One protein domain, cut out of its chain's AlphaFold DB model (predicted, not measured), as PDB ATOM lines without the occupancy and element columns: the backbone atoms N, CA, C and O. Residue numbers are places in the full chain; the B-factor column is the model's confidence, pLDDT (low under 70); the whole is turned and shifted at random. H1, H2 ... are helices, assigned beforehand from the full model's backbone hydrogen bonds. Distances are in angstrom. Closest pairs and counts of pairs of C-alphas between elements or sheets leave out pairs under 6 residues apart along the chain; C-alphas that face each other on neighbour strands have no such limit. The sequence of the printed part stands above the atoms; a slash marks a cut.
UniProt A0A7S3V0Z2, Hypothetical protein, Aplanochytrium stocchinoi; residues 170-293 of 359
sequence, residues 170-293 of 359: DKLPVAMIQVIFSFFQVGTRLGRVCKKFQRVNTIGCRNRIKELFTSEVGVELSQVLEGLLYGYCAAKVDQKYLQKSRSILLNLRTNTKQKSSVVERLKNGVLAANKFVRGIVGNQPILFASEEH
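What this domain is: This is residues 170 to 293 of the 359 residues of the protein "Hypothetical protein" of Aplanochytrium stocchinoi (UniProt A0A7S3V0Z2). Three helices, H2, H3 and H4, form a loosely joined up-and-down bundle, each running against the one before it; H5 lies across the end where H3 begins and H4 ends, and short H6 packs on H3. H1 comes first and keeps away from the other helices, and a tail without a named element, residues 279 to 293, follows H6. The printed part has 124 residues with six named helices, H1 to H6 in chain order, and no named strand; its class is all helix. It is compact, with a radius of gyration of the C-alphas of 15.1 A and spans of 39 by 29 by 29 A.

How they stand to each other: H1, residues 174 to 185, touches no helix. H2, residues 195 to 211, forms a helical hairpin with H3, residues 216 to 232: they touch, H2 with residues 206 to 210 alone, closest at C-alphas of Lys 210 and Ser 222, 5.6 A, and run opposite ways at a steep tilt of 37 degrees, only just more than shallow. H3, the hub, touches four helices. It forms a second hairpin with H4, residues 239 to 253, through residues 229 to 230 of H3 and 241 to 245 of H4 alone; the closest C-alphas, of Tyr 230 and Tyr 241, are 7.1 A apart, and the tilt of 34 degrees, opposite ways, is only just shallow. H2 touches H4 the same way at a shallow tilt of 29 degrees, closest at C-alphas of Thr 202 and Leu 242, 5.8 A. H5, residues 259 to 267, touches H3 about perpendicular at 83 degrees, closest at C-alphas of Gly 218 and Lys 267, 6.9 A, with residues 217 to 221 of H3 alone. H6, residues 273 to 278, touches H3 the same way at a shallow tilt of 30 degrees, closest at C-alphas of Leu 225 and Ala 273, 6.1 A. Every O i to N i+4 pair is within hydrogen-bond range in H2, H4 and H6; the counts are 6 of 8 in H1, 12 of 13 in H3 and 4 of 5 in H5.

Where its parts are: H1 begins at C-alpha 174, (142.717, 110.164, 99.082), and is 17.1 A long. H2 measures 24.4 A, H3 24.7 A and H4 20.7 A. H6 ends at C-alpha 278, (137.073, 138.122, 90.620).

The domain as a whole: The C-alphas of Lys 171 and Asn 283, the two farthest apart, are 43.6 A apart. The printed part has no cut and no long link. Its mean pLDDT is 74.1; residues 170 to 193, 254 to 260 and 280 to 291 are under 70.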
ATOM      1  N   ASP A 170     137.559 108.050  90.503       45.78
ATOM      2  CA  ASP A 170     136.689 108.460  91.609       45.78
ATOM      3  C   ASP A 170     136.810 107.551  92.849       45.78
ATOM      4  O   ASP A 170     136.243 107.853  93.894       45.78
ATOM      5  N   LYS A 171     137.563 106.441  92.761       46.66
ATOM      6  CA  LYS A 171     137.797 105.498  93.871       46.66
ATOM      7  C   LYS A 171     139.265 105.386  94.290       46.66
ATOM      8  O   LYS A 171     139.595 104.495  95.071       46.66
ATOM      9  N   LEU A 172     140.164 106.239  93.784       47.47
ATOM     10  CA  LEU A 172     141.531 106.249  94.306       47.47
ATOM     11  C   LEU A 172     141.509 106.708  95.775       47.47
ATOM     12  O   LEU A 172     140.904 107.741  96.073       47.47
ATOM     13  N   PRO A 173     142.198 106.002  96.690       62.31
ATOM     14  CA  PRO A 173     142.348 106.455  98.066       62.31
ATOM     15  C   PRO A 173     142.899 107.884  98.098       62.31
ATOM     16  O   PRO A 173     143.856 108.196  97.383       62.31
ATOM     17  N   VAL A 174     142.330 108.744  98.949       55.44
ATOM     18  CA  VAL A 174     142.717 110.164  99.082       55.44
ATOM     19  C   VAL A 174     144.236 110.325  99.254       55.44
ATOM     20  O   VAL A 174     144.822 111.253  98.697       55.44
ATOM     21  N   ALA A 175     144.888 109.374  99.930       58.34
ATOM     22  CA  ALA A 175     146.339 109.312 100.094       58.34
ATOM     23  C   ALA A 175     147.103 109.142  98.765       58.34
ATOM     24  O   ALA A 175     148.088 109.836  98.532       58.34
ATOM     25  N   MET A 176     146.639 108.287  97.847       52.78
ATOM     26  CA  MET A 176     147.266 108.125  96.526       52.78
ATOM     27  C   MET A 176     147.033 109.337  95.633       52.78
ATOM     28  O   MET A 176     147.939 109.748  94.913       52.78
ATOM     29  N   ILE A 177     145.855 109.959  95.716       59.25
ATOM     30  CA  ILE A 177     145.607 111.236  95.040       59.25
ATOM     31  C   ILE A 177     146.570 112.294  95.600       59.25
ATOM     32  O   ILE A 177     147.200 113.008  94.833       59.25
ATOM     33  N   GLN A 178     146.767 112.380  96.916       53.69
ATOM     34  CA  GLN A 178     147.733 113.314  97.505       53.69
ATOM     35  C   GLN A 178     149.177 113.058  97.054       53.69
ATOM     36  O   GLN A 178     149.855 114.026  96.721       53.69
ATOM     37  N   VAL A 179     149.619 111.798  96.980       60.66
ATOM     38  CA  VAL A 179     150.962 111.427  96.495       60.66
ATOM     39  C   VAL A 179     151.128 111.775  95.020       60.66
ATOM     40  O   VAL A 179     152.090 112.439  94.655       60.66
ATOM     41  N   ILE A 180     150.163 111.405  94.175       57.25
ATOM     42  CA  ILE A 180     150.167 111.775  92.757       57.25
ATOM     43  C   ILE A 180     150.309 113.290  92.655       57.25
ATOM     44  O   ILE A 180     151.225 113.735  91.984       57.25
ATOM     45  N   PHE A 181     149.506 114.068  93.390       55.91
ATOM     46  CA  PHE A 181     149.502 115.534  93.373       55.91
ATOM     47  C   PHE A 181     150.743 116.214  93.994       55.91
ATOM     48  O   PHE A 181     151.103 117.293  93.523       55.91
ATOM     49  N   SER A 182     151.424 115.626  94.984       54.34
ATOM     50  CA  SER A 182     152.663 116.190  95.552       54.34
ATOM     51  C   SER A 182     153.835 116.111  94.569       54.34
ATOM     52  O   SER A 182     154.623 117.053  94.487       54.34
ATOM     53  N   PHE A 183     153.872 115.092  93.703       48.00
ATOM     54  CA  PHE A 183     154.793 115.060  92.559       48.00
ATOM     55  C   PHE A 183     154.524 116.189  91.532       48.00
ATOM     56  O   PHE A 183     155.434 116.586  90.801       48.00
ATOM     57  N   PHE A 184     153.328 116.802  91.501       51.59
ATOM     58  CA  PHE A 184     153.010 117.912  90.577       51.59
ATOM     59  C   PHE A 184     153.498 119.288  91.037       51.59
ATOM     60  O   PHE A 184     153.551 120.189  90.200       51.59
ATOM     61  N   GLN A 185     153.904 119.472  92.300       50.75
ATOM     62  CA  GLN A 185     154.599 120.705  92.711       50.75
ATOM     63  C   GLN A 185     155.963 120.839  92.007       50.75
ATOM     64  O   GLN A 185     156.435 121.951  91.788       50.75
ATOM     65  N   VAL A 186     156.538 119.711  91.570       45.03
ATOM     66  CA  VAL A 186     157.786 119.632  90.794       45.03
ATOM     67  C   VAL A 186     157.518 119.561  89.276       45.03
ATOM     68  O   VAL A 186     158.329 120.008  88.467       45.03
ATOM     69  N   GLY A 187     156.348 119.056  88.867       42.22
ATOM     70  CA  GLY A 187     155.987 118.788  87.468       42.22
ATOM     71  C   GLY A 187     155.643 119.996  86.584       42.22
ATOM     72  O   GLY A 187     155.428 119.817  85.388       42.22
ATOM     73  N   THR A 188     155.617 121.231  87.101       47.50
ATOM     74  CA  THR A 188     155.353 122.439  86.285       47.50
ATOM     75  C   THR A 188     156.458 122.758  85.269       47.50
ATOM     76  O   THR A 188     156.268 123.636  84.430       47.50
ATOM     77  N   ARG A 189     157.583 122.026  85.285       48.34
ATOM     78  CA  ARG A 189     158.660 122.136  84.285       48.34
ATOM     79  C   ARG A 189     158.544 121.179  83.092       48.34
ATOM     80  O   ARG A 189     159.238 121.389  82.105       48.34
ATOM     81  N   LEU A 190     157.681 120.160  83.135       43.00
ATOM     82  CA  LEU A 190     157.532 119.192  82.039       43.00
ATOM     83  C   LEU A 190     156.212 119.453  81.304       43.00
ATOM     84  O   LEU A 190     155.125 119.138  81.782       43.00
ATOM     85  N   GLY A 191     156.319 120.128  80.160       48.59
ATOM     86  CA  GLY A 191     155.193 120.616  79.370       48.59
ATOM     87  C   GLY A 191     154.190 119.538  78.934       48.59
ATOM     88  O   GLY A 191     154.542 118.399  78.655       48.59
ATOM     89  N   ARG A 192     152.927 119.976  78.806       54.75
ATOM     90  CA  ARG A 192     151.742 119.263  78.278       54.75
ATOM     91  C   ARG A 192     151.277 118.047  79.087       54.75
ATOM     92  O   ARG A 192     151.549 116.896  78.771       54.75
ATOM     93  N   VAL A 193     150.408 118.314  80.055       59.97
ATOM     94  CA  VAL A 193     149.529 117.291  80.641       59.97
ATOM     95  C   VAL A 193     148.416 116.922  79.652       59.97
ATOM     96  O   VAL A 193     147.882 117.784  78.957       59.97
ATOM     97  N   CYS A 194     148.059 115.637  79.561       73.94
ATOM     98  CA  CYS A 194     147.032 115.172  78.624       73.94
ATOM     99  C   CYS A 194     145.626 115.708  78.988       73.94
ATOM    100  O   CYS A 194     145.317 115.924  80.162       73.94
ATOM    101  N   LYS A 195     144.725 115.866  77.998       72.88
ATOM    102  CA  LYS A 195     143.343 116.370  78.214       72.88
ATOM    103  C   LYS A 195     142.566 115.567  79.270       72.88
ATOM    104  O   LYS A 195     141.784 116.136  80.029       72.88
ATOM    105  N   LYS A 196     142.794 114.248  79.346       74.56
ATOM    106  CA  LYS A 196     142.192 113.380  80.375       74.56
ATOM    107  C   LYS A 196     142.627 113.801  81.781       74.56
ATOM    108  O   LYS A 196     141.786 113.932  82.662       74.56
ATOM    109  N   PHE A 197     143.912 114.093  81.971       71.06
ATOM    110  CA  PHE A 197     144.440 114.554  83.251       71.06
ATOM    111  C   PHE A 197     143.895 115.934  83.640       71.06
ATOM    112  O   PHE A 197     143.550 116.156  84.798       71.06
ATOM    113  N   GLN A 198     143.747 116.849  82.679       73.50
ATOM    114  CA  GLN A 198     143.147 118.164  82.931       73.50
ATOM    115  C   GLN A 198     141.703 118.050  83.446       73.50
ATOM    116  O   GLN A 198     141.341 118.737  84.404       73.50
ATOM    117  N   ARG A 199     140.899 117.139  82.874       75.94
ATOM    118  CA  ARG A 199     139.536 116.862  83.363       75.94
ATOM    119  C   ARG A 199     139.543 116.362  84.806       75.94
ATOM    120  O   ARG A 199     138.845 116.926  85.639       75.94
ATOM    121  N   VAL A 200     140.386 115.378  85.116       80.31
ATOM    122  CA  VAL A 200     140.533 114.826  86.476       80.31
ATOM    123  C   VAL A 200     140.937 115.905  87.475       80.31
ATOM    124  O   VAL A 200     140.384 115.991  88.566       80.31
ATOM    125  N   ASN A 201     141.876 116.769  87.097       75.62
ATOM    126  CA  ASN A 201     142.335 117.856  87.954       75.62
ATOM    127  C   ASN A 201     141.225 118.874  88.230       75.62
ATOM    128  O   ASN A 201     141.093 119.361  89.349       75.62
ATOM    129  N   THR A 202     140.411 119.159  87.216       79.31
ATOM    130  CA  THR A 202     139.268 120.063  87.342       79.31
ATOM    131  C   THR A 202     138.209 119.479  88.273       79.31
ATOM    132  O   THR A 202     137.764 120.170  89.186       79.31
ATOM    133  N   ILE A 203     137.863 118.198  88.102       82.56
ATOM    134  CA  ILE A 203     136.938 117.479  88.993       82.56
ATOM    135  C   ILE A 203     137.481 117.482  90.427       82.56
ATOM    136  O   ILE A 203     136.777 117.870  91.354       82.56
ATOM    137  N   GLY A 204     138.764 117.156  90.608       83.44
ATOM    138  CA  GLY A 204     139.411 117.175  91.919       83.44
ATOM    139  C   GLY A 204     139.438 118.564  92.564       83.44
ATOM    140  O   GLY A 204     139.299 118.672  93.779       83.44
ATOM    141  N   CYS A 205     139.585 119.637  91.781       80.88
ATOM    142  CA  CYS A 205     139.481 120.996  92.309       80.88
ATOM    143  C   CYS A 205     138.045 121.330  92.739       80.88
ATOM    144  O   CYS A 205     137.862 121.854  93.832       80.88
ATOM    145  N   ARG A 206     137.035 120.992  91.925       83.81
ATOM    146  CA  ARG A 206     135.614 121.197  92.270       83.81
ATOM    147  C   ARG A 206     135.241 120.464  93.556       83.81
ATOM    148  O   ARG A 206     134.712 121.082  94.473       83.81
ATOM    149  N   ASN A 207     135.600 119.186  93.665       85.00
ATOM    150  CA  ASN A 207     135.305 118.384  94.853       85.00
ATOM    151  C   ASN A 207     135.986 118.949  96.103       85.00
ATOM    152  O   ASN A 207     135.343 119.074  97.134       85.00
ATOM    153  N   ARG A 208     137.243 119.399  96.000       84.88
ATOM    154  CA  ARG A 208     137.939 120.038  97.128       84.88
ATOM    155  C   ARG A 208     137.308 121.354  97.563       84.88
ATOM    156  O   ARG A 208     137.341 121.653  98.747       84.88
ATOM    157  N   ILE A 209     136.769 122.150  96.635       84.31
ATOM    158  CA  ILE A 209     136.030 123.363  97.010       84.31
ATOM    159  C   ILE A 209     134.813 122.946  97.836       84.31
ATOM    160  O   ILE A 209     134.642 123.461  98.931       84.31
ATOM    161  N   LYS A 210     134.042 121.954  97.378       86.50
ATOM    162  CA  LYS A 210     132.872 121.429  98.105       86.50
ATOM    163  C   LYS A 210     133.233 120.852  99.478       86.50
ATOM    164  O   LYS A 210     132.573 121.158 100.459       86.50
ATOM    165  N   GLU A 211     134.323 120.091  99.575       85.19
ATOM    166  CA  GLU A 211     134.823 119.517 100.836       85.19
ATOM    167  C   GLU A 211     135.197 120.577 101.885       85.19
ATOM    168  O   GLU A 211     135.157 120.290 103.078       85.19
ATOM    169  N   LEU A 212     135.557 121.801 101.476       81.56
ATOM    170  CA  LEU A 212     135.840 122.897 102.415       81.56
ATOM    171  C   LEU A 212     134.569 123.469 103.060       81.56
ATOM    172  O   LEU A 212     134.650 124.181 104.061       81.56
ATOM    173  N   PHE A 213     133.403 123.139 102.513       83.00
ATOM    174  CA  PHE A 213     132.113 123.656 102.925       83.00
ATOM    175  C   PHE A 213     131.167 122.510 103.314       83.00
ATOM    176  O   PHE A 213     130.200 122.214 102.624       83.00
ATOM    177  N   THR A 214     131.445 121.856 104.444       79.50
ATOM    178  CA  THR A 214     130.665 120.699 104.929       79.50
ATOM    179  C   THR A 214     129.337 121.052 105.607       79.50
ATOM    180  O   THR A 214     128.516 120.168 105.818       79.50
ATOM    181  N   SER A 215     129.111 122.319 105.968       78.38
ATOM    182  CA  SER A 215     127.828 122.798 106.507       78.38
ATOM    183  C   SER A 215     126.794 122.968 105.391       78.38
ATOM    184  O   SER A 215     127.190 123.345 104.294       78.38
ATOM    185  N   GLU A 216     125.493 122.817 105.667       75.62
ATOM    186  CA  GLU A 216     124.412 123.031 104.676       75.62
ATOM    187  C   GLU A 216     124.526 124.394 103.968       75.62
ATOM    188  O   GLU A 216     124.675 124.444 102.752       75.62
ATOM    189  N   VAL A 217     124.658 125.482 104.739       74.75
ATOM    190  CA  VAL A 217     124.932 126.853 104.239       74.75
ATOM    191  C   VAL A 217     126.221 126.931 103.402       74.75
ATOM    192  O   VAL A 217     126.400 127.769 102.523       74.75
ATOM    193  N   GLY A 218     127.162 126.032 103.677       83.50
ATOM    194  CA  GLY A 218     128.403 125.936 102.928       83.50
ATOM    195  C   GLY A 218     128.216 125.312 101.542       83.50
ATOM    196  O   GLY A 218     128.893 125.726 100.600       83.50
ATOM    197  N   VAL A 219     127.318 124.336 101.400       87.38
ATOM    198  CA  VAL A 219     127.089 123.651 100.124       87.38
ATOM    199  C   VAL A 219     126.554 124.638  99.088       87.38
ATOM    200  O   VAL A 219     127.110 124.700  97.990       87.38
ATOM    201  N   GLU A 220     125.577 125.468  99.450       89.38
ATOM    202  CA  GLU A 220     125.043 126.529  98.582       89.38
ATOM    203  C   GLU A 220     126.134 127.520  98.171       89.38
ATOM    204  O   GLU A 220     126.355 127.766  96.985       89.38
ATOM    205  N   LEU A 221     126.913 128.016  99.136       90.50
ATOM    206  CA  LEU A 221     128.029 128.920  98.862       90.50
ATOM    207  C   LEU A 221     129.069 128.287  97.920       90.50
ATOM    208  O   LEU A 221     129.614 128.964  97.046       90.50
ATOM    209  N   SER A 222     129.337 126.985  98.060       90.75
ATOM    210  CA  SER A 222     130.251 126.265  97.172       90.75
ATOM    211  C   SER A 222     129.728 126.202  95.731       90.75
ATOM    212  O   SER A 222     130.512 126.374  94.796       90.75
ATOM    213  N   GLN A 223     128.414 126.025  95.546       91.44
ATOM    214  CA  GLN A 223     127.763 126.044  94.235       91.44
ATOM    215  C   GLN A 223     127.780 127.450  93.629       91.44
ATOM    216  O   GLN A 223     128.133 127.603  92.462       91.44
ATOM    217  N   VAL A 224     127.502 128.482  94.433       93.94
ATOM    218  CA  VAL A 224     127.580 129.889  94.014       93.94
ATOM    219  C   VAL A 224     128.996 130.242  93.557       93.94
ATOM    220  O   VAL A 224     129.180 130.805  92.477       93.94
ATOM    221  N   LEU A 225     130.022 129.872  94.330       92.56
ATOM    222  CA  LEU A 225     131.424 130.082  93.953       92.56
ATOM    223  C   LEU A 225     131.779 129.369  92.646       92.56
ATOM    224  O   LEU A 225     132.495 129.927  91.812       92.56
ATOM    225  N   GLU A 226     131.286 128.148  92.461       92.06
ATOM    226  CA  GLU A 226     131.510 127.372  91.248       92.06
ATOM    227  C   GLU A 226     130.828 128.006  90.026       92.06
ATOM    228  O   GLU A 226     131.466 128.160  88.983       92.06
ATOM    229  N   GLY A 227     129.577 128.450  90.169       92.44
ATOM    230  CA  GLY A 227     128.831 129.155  89.126       92.44
ATOM    231  C   GLY A 227     129.493 130.477  88.734       92.44
ATOM    232  O   GLY A 227     129.702 130.745  87.551       92.44
ATOM    233  N   LEU A 228     129.930 131.268  89.717       93.75
ATOM    234  CA  LEU A 228     130.664 132.516  89.486       93.75
ATOM    235  C   LEU A 228     132.012 132.278  88.801       93.75
ATOM    236  O   LEU A 228     132.401 133.036  87.911       93.75
ATOM    237  N   LEU A 229     132.731 131.226  89.196       92.06
ATOM    238  CA  LEU A 229     133.984 130.831  88.559       92.06
ATOM    239  C   LEU A 229     133.754 130.399  87.106       92.06
ATOM    240  O   LEU A 229     134.521 130.773  86.219       92.06
ATOM    241  N   TYR A 230     132.690 129.641  86.858       92.75
ATOM    242  CA  TYR A 230     132.310 129.211  85.520       92.75
ATOM    243  C   TYR A 230     131.928 130.401  84.628       92.75
ATOM    244  O   TYR A 230     132.432 130.510  83.508       92.75
ATOM    245  N   GLY A 231     131.146 131.350  85.154       91.62
ATOM    246  CA  GLY A 231     130.822 132.609  84.478       91.62
ATOM    247  C   GLY A 231     132.063 133.458  84.178       91.62
ATOM    248  O   GLY A 231     132.250 133.906  83.049       91.62
ATOM    249  N   TYR A 232     132.980 133.598  85.144       91.06
ATOM    250  CA  TYR A 232     134.254 134.313  84.969       91.06
ATOM    251  C   TYR A 232     135.133 133.717  83.854       91.06
ATOM    252  O   TYR A 232     135.894 134.422  83.186       91.06
ATOM    253  N   CYS A 233     135.023 132.408  83.623       90.12
ATOM    254  CA  CYS A 233     135.744 131.686  82.578       90.12
ATOM    255  C   CYS A 233     134.935 131.520  81.281       90.12
ATOM    256  O   CYS A 233     135.216 130.606  80.506       90.12
ATOM    257  N   ALA A 234     133.960 132.400  81.025       91.50
ATOM    258  CA  ALA A 234     133.138 132.396  79.813       91.50
ATOM    259  C   ALA A 234     132.453 131.040  79.556       91.50
ATOM    260  O   ALA A 234     132.434 130.548  78.427       91.50
ATOM    261  N   ALA A 235     131.945 130.414  80.624       90.56
ATOM    262  CA  ALA A 235     131.258 129.126  80.588       90.56
ATOM    263  C   ALA A 235     132.090 127.987  79.957       90.56
ATOM    264  O   ALA A 235     131.560 127.042  79.366       90.56
ATOM    265  N   LYS A 236     133.422 128.039  80.079       89.25
ATOM    266  CA  LYS A 236     134.323 127.000  79.566       89.25
ATOM    267  C   LYS A 236     135.198 126.435  80.677       89.25
ATOM    268  O   LYS A 236     135.846 127.159  81.425       89.25
ATOM    269  N   VAL A 237     135.247 125.105  80.751       88.50
ATOM    270  CA  VAL A 237     136.120 124.368  81.675       88.50
ATOM    271  C   VAL A 237     137.477 124.146  81.007       88.50
ATOM    272  O   VAL A 237     137.781 123.064  80.501       88.50
ATOM    273  N   ASP A 238     138.269 125.211  80.939       87.38
ATOM    274  CA  ASP A 238     139.557 125.253  80.248       87.38
ATOM    275  C   ASP A 238     140.754 125.356  81.220       87.38
ATOM    276  O   ASP A 238     140.658 125.113  82.427       87.38
ATOM    277  N   GLN A 239     141.939 125.669  80.688       86.12
ATOM    278  CA  GLN A 239     143.149 125.864  81.495       86.12
ATOM    279  C   GLN A 239     143.008 127.076  82.435       86.12
ATOM    280  O   GLN A 239     143.520 127.036  83.555       86.12
ATOM    281  N   LYS A 240     142.302 128.128  82.002       86.31
ATOM    282  CA  LYS A 240     142.073 129.356  82.771       86.31
ATOM    283  C   LYS A 240     141.161 129.072  83.965       86.31
ATOM    284  O   LYS A 240     141.495 129.474  85.079       86.31
ATOM    285  N   TYR A 241     140.093 128.300  83.758       89.69
ATOM    286  CA  TYR A 241     139.236 127.788  84.829       89.69
ATOM    287  C   TYR A 241     140.052 127.017  85.866       89.69
ATOM    288  O   TYR A 241     139.977 127.313  87.055       89.69
ATOM    289  N   LEU A 242     140.895 126.080  85.422       86.69
ATOM    290  CA  LEU A 242     141.716 125.271  86.325       86.69
ATOM    291  C   LEU A 242     142.745 126.105  87.110       86.69
ATOM    292  O   LEU A 242     142.987 125.860  88.292       86.69
ATOM    293  N   GLN A 243     143.388 127.081  86.470       86.56
ATOM    294  CA  GLN A 243     144.324 127.979  87.153       86.56
ATOM    295  C   GLN A 243     143.612 128.808  88.221       86.56
ATOM    296  O   GLN A 243     144.089 128.911  89.353       86.56
ATOM    297  N   LYS A 244     142.439 129.348  87.884       87.94
ATOM    298  CA  LYS A 244     141.653 130.159  88.808       87.94
ATOM    299  C   LYS A 244     141.053 129.325  89.943       87.94
ATOM    300  O   LYS A 244     141.130 129.752  91.092       87.94
ATOM    301  N   SER A 245     140.578 128.107  89.670       87.56
ATOM    302  CA  SER A 245     140.091 127.177  90.697       87.56
ATOM    303  C   SER A 245     141.189 126.811  91.696       87.56
ATOM    304  O   SER A 245     140.936 126.730  92.895       87.56
ATOM    305  N   ARG A 246     142.430 126.623  91.227       85.75
ATOM    306  CA  ARG A 246     143.590 126.373  92.097       85.75
ATOM    307  C   ARG A 246     143.947 127.579  92.951       85.75
ATOM    308  O   ARG A 246     144.252 127.397  94.124       85.75
ATOM    309  N   SER A 247     143.908 128.783  92.382       85.19
ATOM    310  CA  SER A 247     144.123 130.022  93.136       85.19
ATOM    311  C   SER A 247     143.078 130.172  94.245       85.19
ATOM    312  O   SER A 247     143.451 130.337  95.401       85.19
ATOM    313  N   ILE A 248     141.793 129.989  93.925       86.69
ATOM    314  CA  ILE A 248     140.699 129.992  94.906       86.69
ATOM    315  C   ILE A 248     140.939 128.947  95.997       86.69
ATOM    316  O   ILE A 248     140.894 129.274  97.178       86.69
ATOM    317  N   LEU A 249     141.252 127.707  95.620       85.75
ATOM    318  CA  LEU A 249     141.547 126.646  96.582       85.75
ATOM    319  C   LEU A 249     142.727 126.978  97.486       85.75
ATOM    320  O   LEU A 249     142.689 126.646  98.666       85.75
ATOM    321  N   LEU A 250     143.775 127.602  96.949       82.44
ATOM    322  CA  LEU A 250     144.919 128.030  97.743       82.44
ATOM    323  C   LEU A 250     144.483 129.070  98.777       82.44
ATOM    324  O   LEU A 250     144.796 128.894  99.948       82.44
ATOM    325  N   ASN A 251     143.694 130.063  98.366       81.25
ATOM    326  CA  ASN A 251     143.189 131.131  99.234       81.25
ATOM    327  C   ASN A 251     142.215 130.622 100.306       81.25
ATOM    328  O   ASN A 251     142.217 131.107 101.431       81.25
ATOM    329  N   LEU A 252     141.401 129.615  99.985       82.38
ATOM    330  CA  LEU A 252     140.536 128.960 100.971       82.38
ATOM    331  C   LEU A 252     141.327 128.022 101.903       82.38
ATOM    332  O   LEU A 252     140.869 127.692 102.996       82.38
ATOM    333  N   ARG A 253     142.510 127.553 101.480       79.00
ATOM    334  CA  ARG A 253     143.333 126.589 102.227       79.00
ATOM    335  C   ARG A 253     144.433 127.241 103.066       79.00
ATOM    336  O   ARG A 253     144.909 126.575 103.991       79.00
ATOM    337  N   THR A 254     144.860 128.466 102.750       64.12
ATOM    338  CA  THR A 254     145.976 129.158 103.411       64.12
ATOM    339  C   THR A 254     145.813 129.151 104.934       64.12
ATOM    340  O   THR A 254     144.768 129.504 105.462       64.12
ATOM    341  N   ASN A 255     146.863 128.622 105.579       50.75
ATOM    342  CA  ASN A 255     147.095 128.277 106.988       50.75
ATOM    343  C   ASN A 255     145.886 128.083 107.923       50.75
ATOM    344  O   ASN A 255     145.105 128.984 108.185       50.75
ATOM    345  N   THR A 256     145.813 126.914 108.563       53.06
ATOM    346  CA  THR A 256     144.762 126.477 109.508       53.06
ATOM    347  C   THR A 256     144.448 127.432 110.662       53.06
ATOM    348  O   THR A 256     143.361 127.326 111.216       53.06
ATOM    349  N   LYS A 257     145.336 128.378 110.995       56.25
ATOM    350  CA  LYS A 257     145.072 129.449 111.973       56.25
ATOM    351  C   LYS A 257     144.292 130.648 111.401       56.25
ATOM    352  O   LYS A 257     143.655 131.357 112.161       56.25
ATOM    353  N   GLN A 258     144.347 130.868 110.086       56.91
ATOM    354  CA  GLN A 258     143.638 131.930 109.351       56.91
ATOM    355  C   GLN A 258     142.495 131.397 108.471       56.91
ATOM    356  O   GLN A 258     141.688 132.185 107.990       56.91
ATOM    357  N   LYS A 259     142.386 130.070 108.289       54.72
ATOM    358  CA  LYS A 259     141.301 129.406 107.541       54.72
ATOM    359  C   LYS A 259     139.897 129.839 107.964       54.72
ATOM    360  O   LYS A 259     139.009 129.859 107.117       54.72
ATOM    361  N   SER A 260     139.700 130.149 109.247       60.16
ATOM    362  CA  SER A 260     138.411 130.608 109.759       60.16
ATOM    363  C   SER A 260     138.019 131.938 109.128       60.16
ATOM    364  O   SER A 260     136.918 132.041 108.609       60.16
ATOM    365  N   SER A 261     138.924 132.913 109.018       73.62
ATOM    366  CA  SER A 261     138.520 134.276 108.666       73.62
ATOM    367  C   SER A 261     137.946 134.397 107.253       73.62
ATOM    368  O   SER A 261     136.913 135.028 107.081       73.62
ATOM    369  N   VAL A 262     138.547 133.787 106.226       80.56
ATOM    370  CA  VAL A 262     138.051 133.942 104.841       80.56
ATOM    371  C   VAL A 262     136.776 133.134 104.612       80.56
ATOM    372  O   VAL A 262     135.822 133.645 104.029       80.56
ATOM    373  N   VAL A 263     136.743 131.886 105.086       84.25
ATOM    374  CA  VAL A 263     135.572 131.013 104.939       84.25
ATOM    375  C   VAL A 263     134.401 131.546 105.763       84.25
ATOM    376  O   VAL A 263     133.289 131.590 105.252       84.25
ATOM    377  N   GLU A 264     134.630 132.002 106.996       83.19
ATOM    378  CA  GLU A 264     133.593 132.621 107.831       83.19
ATOM    379  C   GLU A 264     133.132 133.953 107.253       83.19
ATOM    380  O   GLU A 264     131.934 134.194 107.209       83.19
ATOM    381  N   ARG A 265     134.027 134.796 106.721       85.38
ATOM    382  CA  ARG A 265     133.620 136.039 106.043       85.38
ATOM    383  C   ARG A 265     132.771 135.774 104.804       85.38
ATOM    384  O   ARG A 265     131.849 136.542 104.552       85.38
ATOM    385  N   LEU A 266     133.059 134.714 104.045       88.12
ATOM    386  CA  LEU A 266     132.213 134.290 102.926       88.12
ATOM    387  C   LEU A 266     130.861 133.755 103.418       88.12
ATOM    388  O   LEU A 266     129.831 134.123 102.865       88.12
ATOM    389  N   LYS A 267     130.851 132.924 104.470       88.19
ATOM    390  CA  LYS A 267     129.618 132.377 105.066       88.19
ATOM    391  C   LYS A 267     128.726 133.464 105.669       88.19
ATOM    392  O   LYS A 267     127.516 133.408 105.510       88.19
ATOM    393  N   ASN A 268     129.326 134.457 106.317       88.69
ATOM    394  CA  ASN A 268     128.631 135.572 106.957       88.69
ATOM    395  C   ASN A 268     128.289 136.699 105.967       88.69
ATOM    396  O   ASN A 268     127.797 137.741 106.385       88.69
ATOM    397  N   GLY A 269     128.618 136.554 104.678       87.00
ATOM    398  CA  GLY A 269     128.357 137.566 103.648       87.00
ATOM    399  C   GLY A 269     129.253 138.813 103.695       87.00
ATOM    400  O   GLY A 269     129.215 139.613 102.767       87.00
ATOM    401  N   VAL A 270     130.117 138.962 104.709       87.06
ATOM    402  CA  VAL A 270     131.100 140.062 104.828       87.06
ATOM    403  C   VAL A 270     132.009 140.138 103.598       87.06
ATOM    404  O   VAL A 270     132.431 141.216 103.180       87.06
ATOM    405  N   LEU A 271     132.338 138.986 103.012       85.94
ATOM    406  CA  LEU A 271     133.044 138.899 101.744       85.94
ATOM    407  C   LEU A 271     132.097 138.353 100.679       85.94
ATOM    408  O   LEU A 271     131.759 137.175 100.690       85.94
ATOM    409  N   ALA A 272     131.708 139.197  99.727       88.88
ATOM    410  CA  ALA A 272     130.852 138.767  98.631       88.88
ATOM    411  C   ALA A 272     131.574 137.747  97.726       88.88
ATOM    412  O   ALA A 272     132.722 137.952  97.307       88.88
ATOM    413  N   ALA A 273     130.889 136.652  97.386       90.75
ATOM    414  CA  ALA A 273     131.448 135.560  96.587       90.75
ATOM    415  C   ALA A 273     131.924 136.024  95.194       90.75
ATOM    416  O   ALA A 273     132.952 135.560  94.697       90.75
ATOM    417  N   ASN A 274     131.230 136.987  94.580       90.00
ATOM    418  CA  ASN A 274     131.608 137.574  93.290       90.00
ATOM    419  C   ASN A 274     132.942 138.340  93.365       90.00
ATOM    420  O   ASN A 274     133.807 138.146  92.509       90.00
ATOM    421  N   LYS A 275     133.138 139.156  94.409       87.00
ATOM    422  CA  LYS A 275     134.372 139.905  94.687       87.00
ATOM    423  C   LYS A 275     135.532 138.941  94.954       87.00
ATOM    424  O   LYS A 275     136.610 139.077  94.371       87.00
ATOM    425  N   PHE A 276     135.271 137.882  95.726       87.56
ATOM    426  CA  PHE A 276     136.229 136.806  95.987       87.56
ATOM    427  C   PHE A 276     136.671 136.082  94.702       87.56
ATOM    428  O   PHE A 276     137.868 135.969  94.439       87.56
ATOM    429  N   VAL A 277     135.739 135.643  93.848       89.00
ATOM    430  CA  VAL A 277     136.086 134.959  92.590       89.00
ATOM    431  C   VAL A 277     136.803 135.898  91.627       89.00
ATOM    432  O   VAL A 277     137.805 135.502  91.036       89.00
ATOM    433  N   ARG A 278     136.372 137.154  91.482       85.00
ATOM    434  CA  ARG A 278     137.073 138.122  90.620       85.00
ATOM    435  C   ARG A 278     138.484 138.418  91.130       85.00
ATOM    436  O   ARG A 278     139.379 138.653  90.324       85.00
ATOM    437  N   GLY A 279     138.730 138.248  92.430       74.75
ATOM    438  CA  GLY A 279     140.004 138.599  93.053       74.75
ATOM    439  C   GLY A 279     140.149 140.110  93.199       74.75
ATOM    440  O   GLY A 279     141.266 140.612  93.137       74.75
ATOM    441  N   ILE A 280     139.024 140.819  93.339       57.25
ATOM    442  CA  ILE A 280     138.951 142.280  93.381       57.25
ATOM    443  C   ILE A 280     138.052 142.699  94.552       57.25
ATOM    444  O   ILE A 280     136.873 142.341  94.583       57.25
ATOM    445  N   VAL A 281     138.601 143.460  95.503       51.03
ATOM    446  CA  VAL A 281     137.831 144.294  96.440       51.03
ATOM    447  C   VAL A 281     138.263 145.734  96.154       51.03
ATOM    448  O   VAL A 281     139.378 146.119  96.488       51.03
ATOM    449  N   GLY A 282     137.417 146.515  95.477       55.72
ATOM    450  CA  GLY A 282     137.759 147.880  95.049       55.72
ATOM    451  C   GLY A 282     138.806 147.922  93.924       55.72
ATOM    452  O   GLY A 282     138.731 147.135  92.988       55.72
ATOM    453  N   ASN A 283     139.792 148.824  94.014       44.34
ATOM    454  CA  ASN A 283     140.848 149.023  93.000       44.34
ATOM    455  C   ASN A 283     142.133 148.196  93.233       44.34
ATOM    456  O   ASN A 283     143.142 148.440  92.573       44.34
ATOM    457  N   GLN A 284     142.137 147.234  94.162       50.47
ATOM    458  CA  GLN A 284     143.326 146.439  94.492       50.47
ATOM    459  C   GLN A 284     143.083 144.938  94.237       50.47
ATOM    460  O   GLN A 284     142.019 144.414  94.596       50.47
ATOM    461  N   PRO A 285     144.044 144.215  93.627       53.44
ATOM    462  CA  PRO A 285     143.983 142.762  93.543       53.44
ATOM    463  C   PRO A 285     144.037 142.180  94.959       53.44
ATOM    464  O   PRO A 285     144.958 142.459  95.724       53.44
ATOM    465  N   ILE A 286     143.032 141.379  95.319       56.97
ATOM    466  CA  ILE A 286     142.903 140.825  96.668       56.97
ATOM    467  C   ILE A 286     144.096 139.911  96.952       56.97
ATOM    468  O   ILE A 286     144.196 138.803  96.418       56.97
ATOM    469  N   LEU A 287     144.957 140.340  97.868       54.19
ATOM    470  CA  LEU A 287     145.741 139.420  98.672       54.19
ATOM    471  C   LEU A 287     144.767 138.830  99.692       54.19
ATOM    472  O   LEU A 287     144.328 139.520 100.606       54.19
ATOM    473  N   PHE A 288     144.408 137.551  99.556       61.03
ATOM    474  CA  PHE A 288     143.619 136.814 100.561       61.03
ATOM    475  C   PHE A 288     144.457 136.493 101.810       61.03
ATOM    476  O   PHE A 288     144.359 135.422 102.403       61.03
ATOM    477  N   ALA A 289     145.344 137.419 102.153       61.31
ATOM    478  CA  ALA A 289     146.225 137.380 103.290       61.31
ATOM    479  C   ALA A 289     145.558 138.140 104.448       61.31
ATOM    480  O   ALA A 289     144.594 138.881 104.244       61.31
ATOM    481  N   SER A 290     146.036 137.937 105.676       66.62
ATOM    482  CA  SER A 290     145.590 138.770 106.798       66.62
ATOM    483  C   SER A 290     145.817 140.252 106.504       66.62
ATOM    484  O   SER A 290     146.722 140.601 105.750       66.62
ATOM    485  N   GLU A 291     145.029 141.112 107.143       69.56
ATOM    486  CA  GLU A 291     145.174 142.572 107.087       69.56
ATOM    487  C   GLU A 291     146.635 143.010 107.287       69.56
ATOM    488  O   GLU A 291     147.183 143.761 106.489       69.56
ATOM    489  N   GLU A 292     147.334 142.379 108.230       72.62
ATOM    490  CA  GLU A 292     148.764 142.588 108.473       72.62
ATOM    491  C   GLU A 292     149.666 142.296 107.253       72.62
ATOM    492  O   GLU A 292     150.614 143.030 106.984       72.62
ATOM    493  N   HIS A 293     149.381 141.245 106.478       70.62
ATOM    494  CA  HIS A 293     150.139 140.938 105.261       70.62
ATOM    495  C   HIS A 293     149.820 141.911 104.123       70.62
ATOM    496  O   HIS A 293     150.698 142.189 103.306       70.62
TER     497      HIS A 293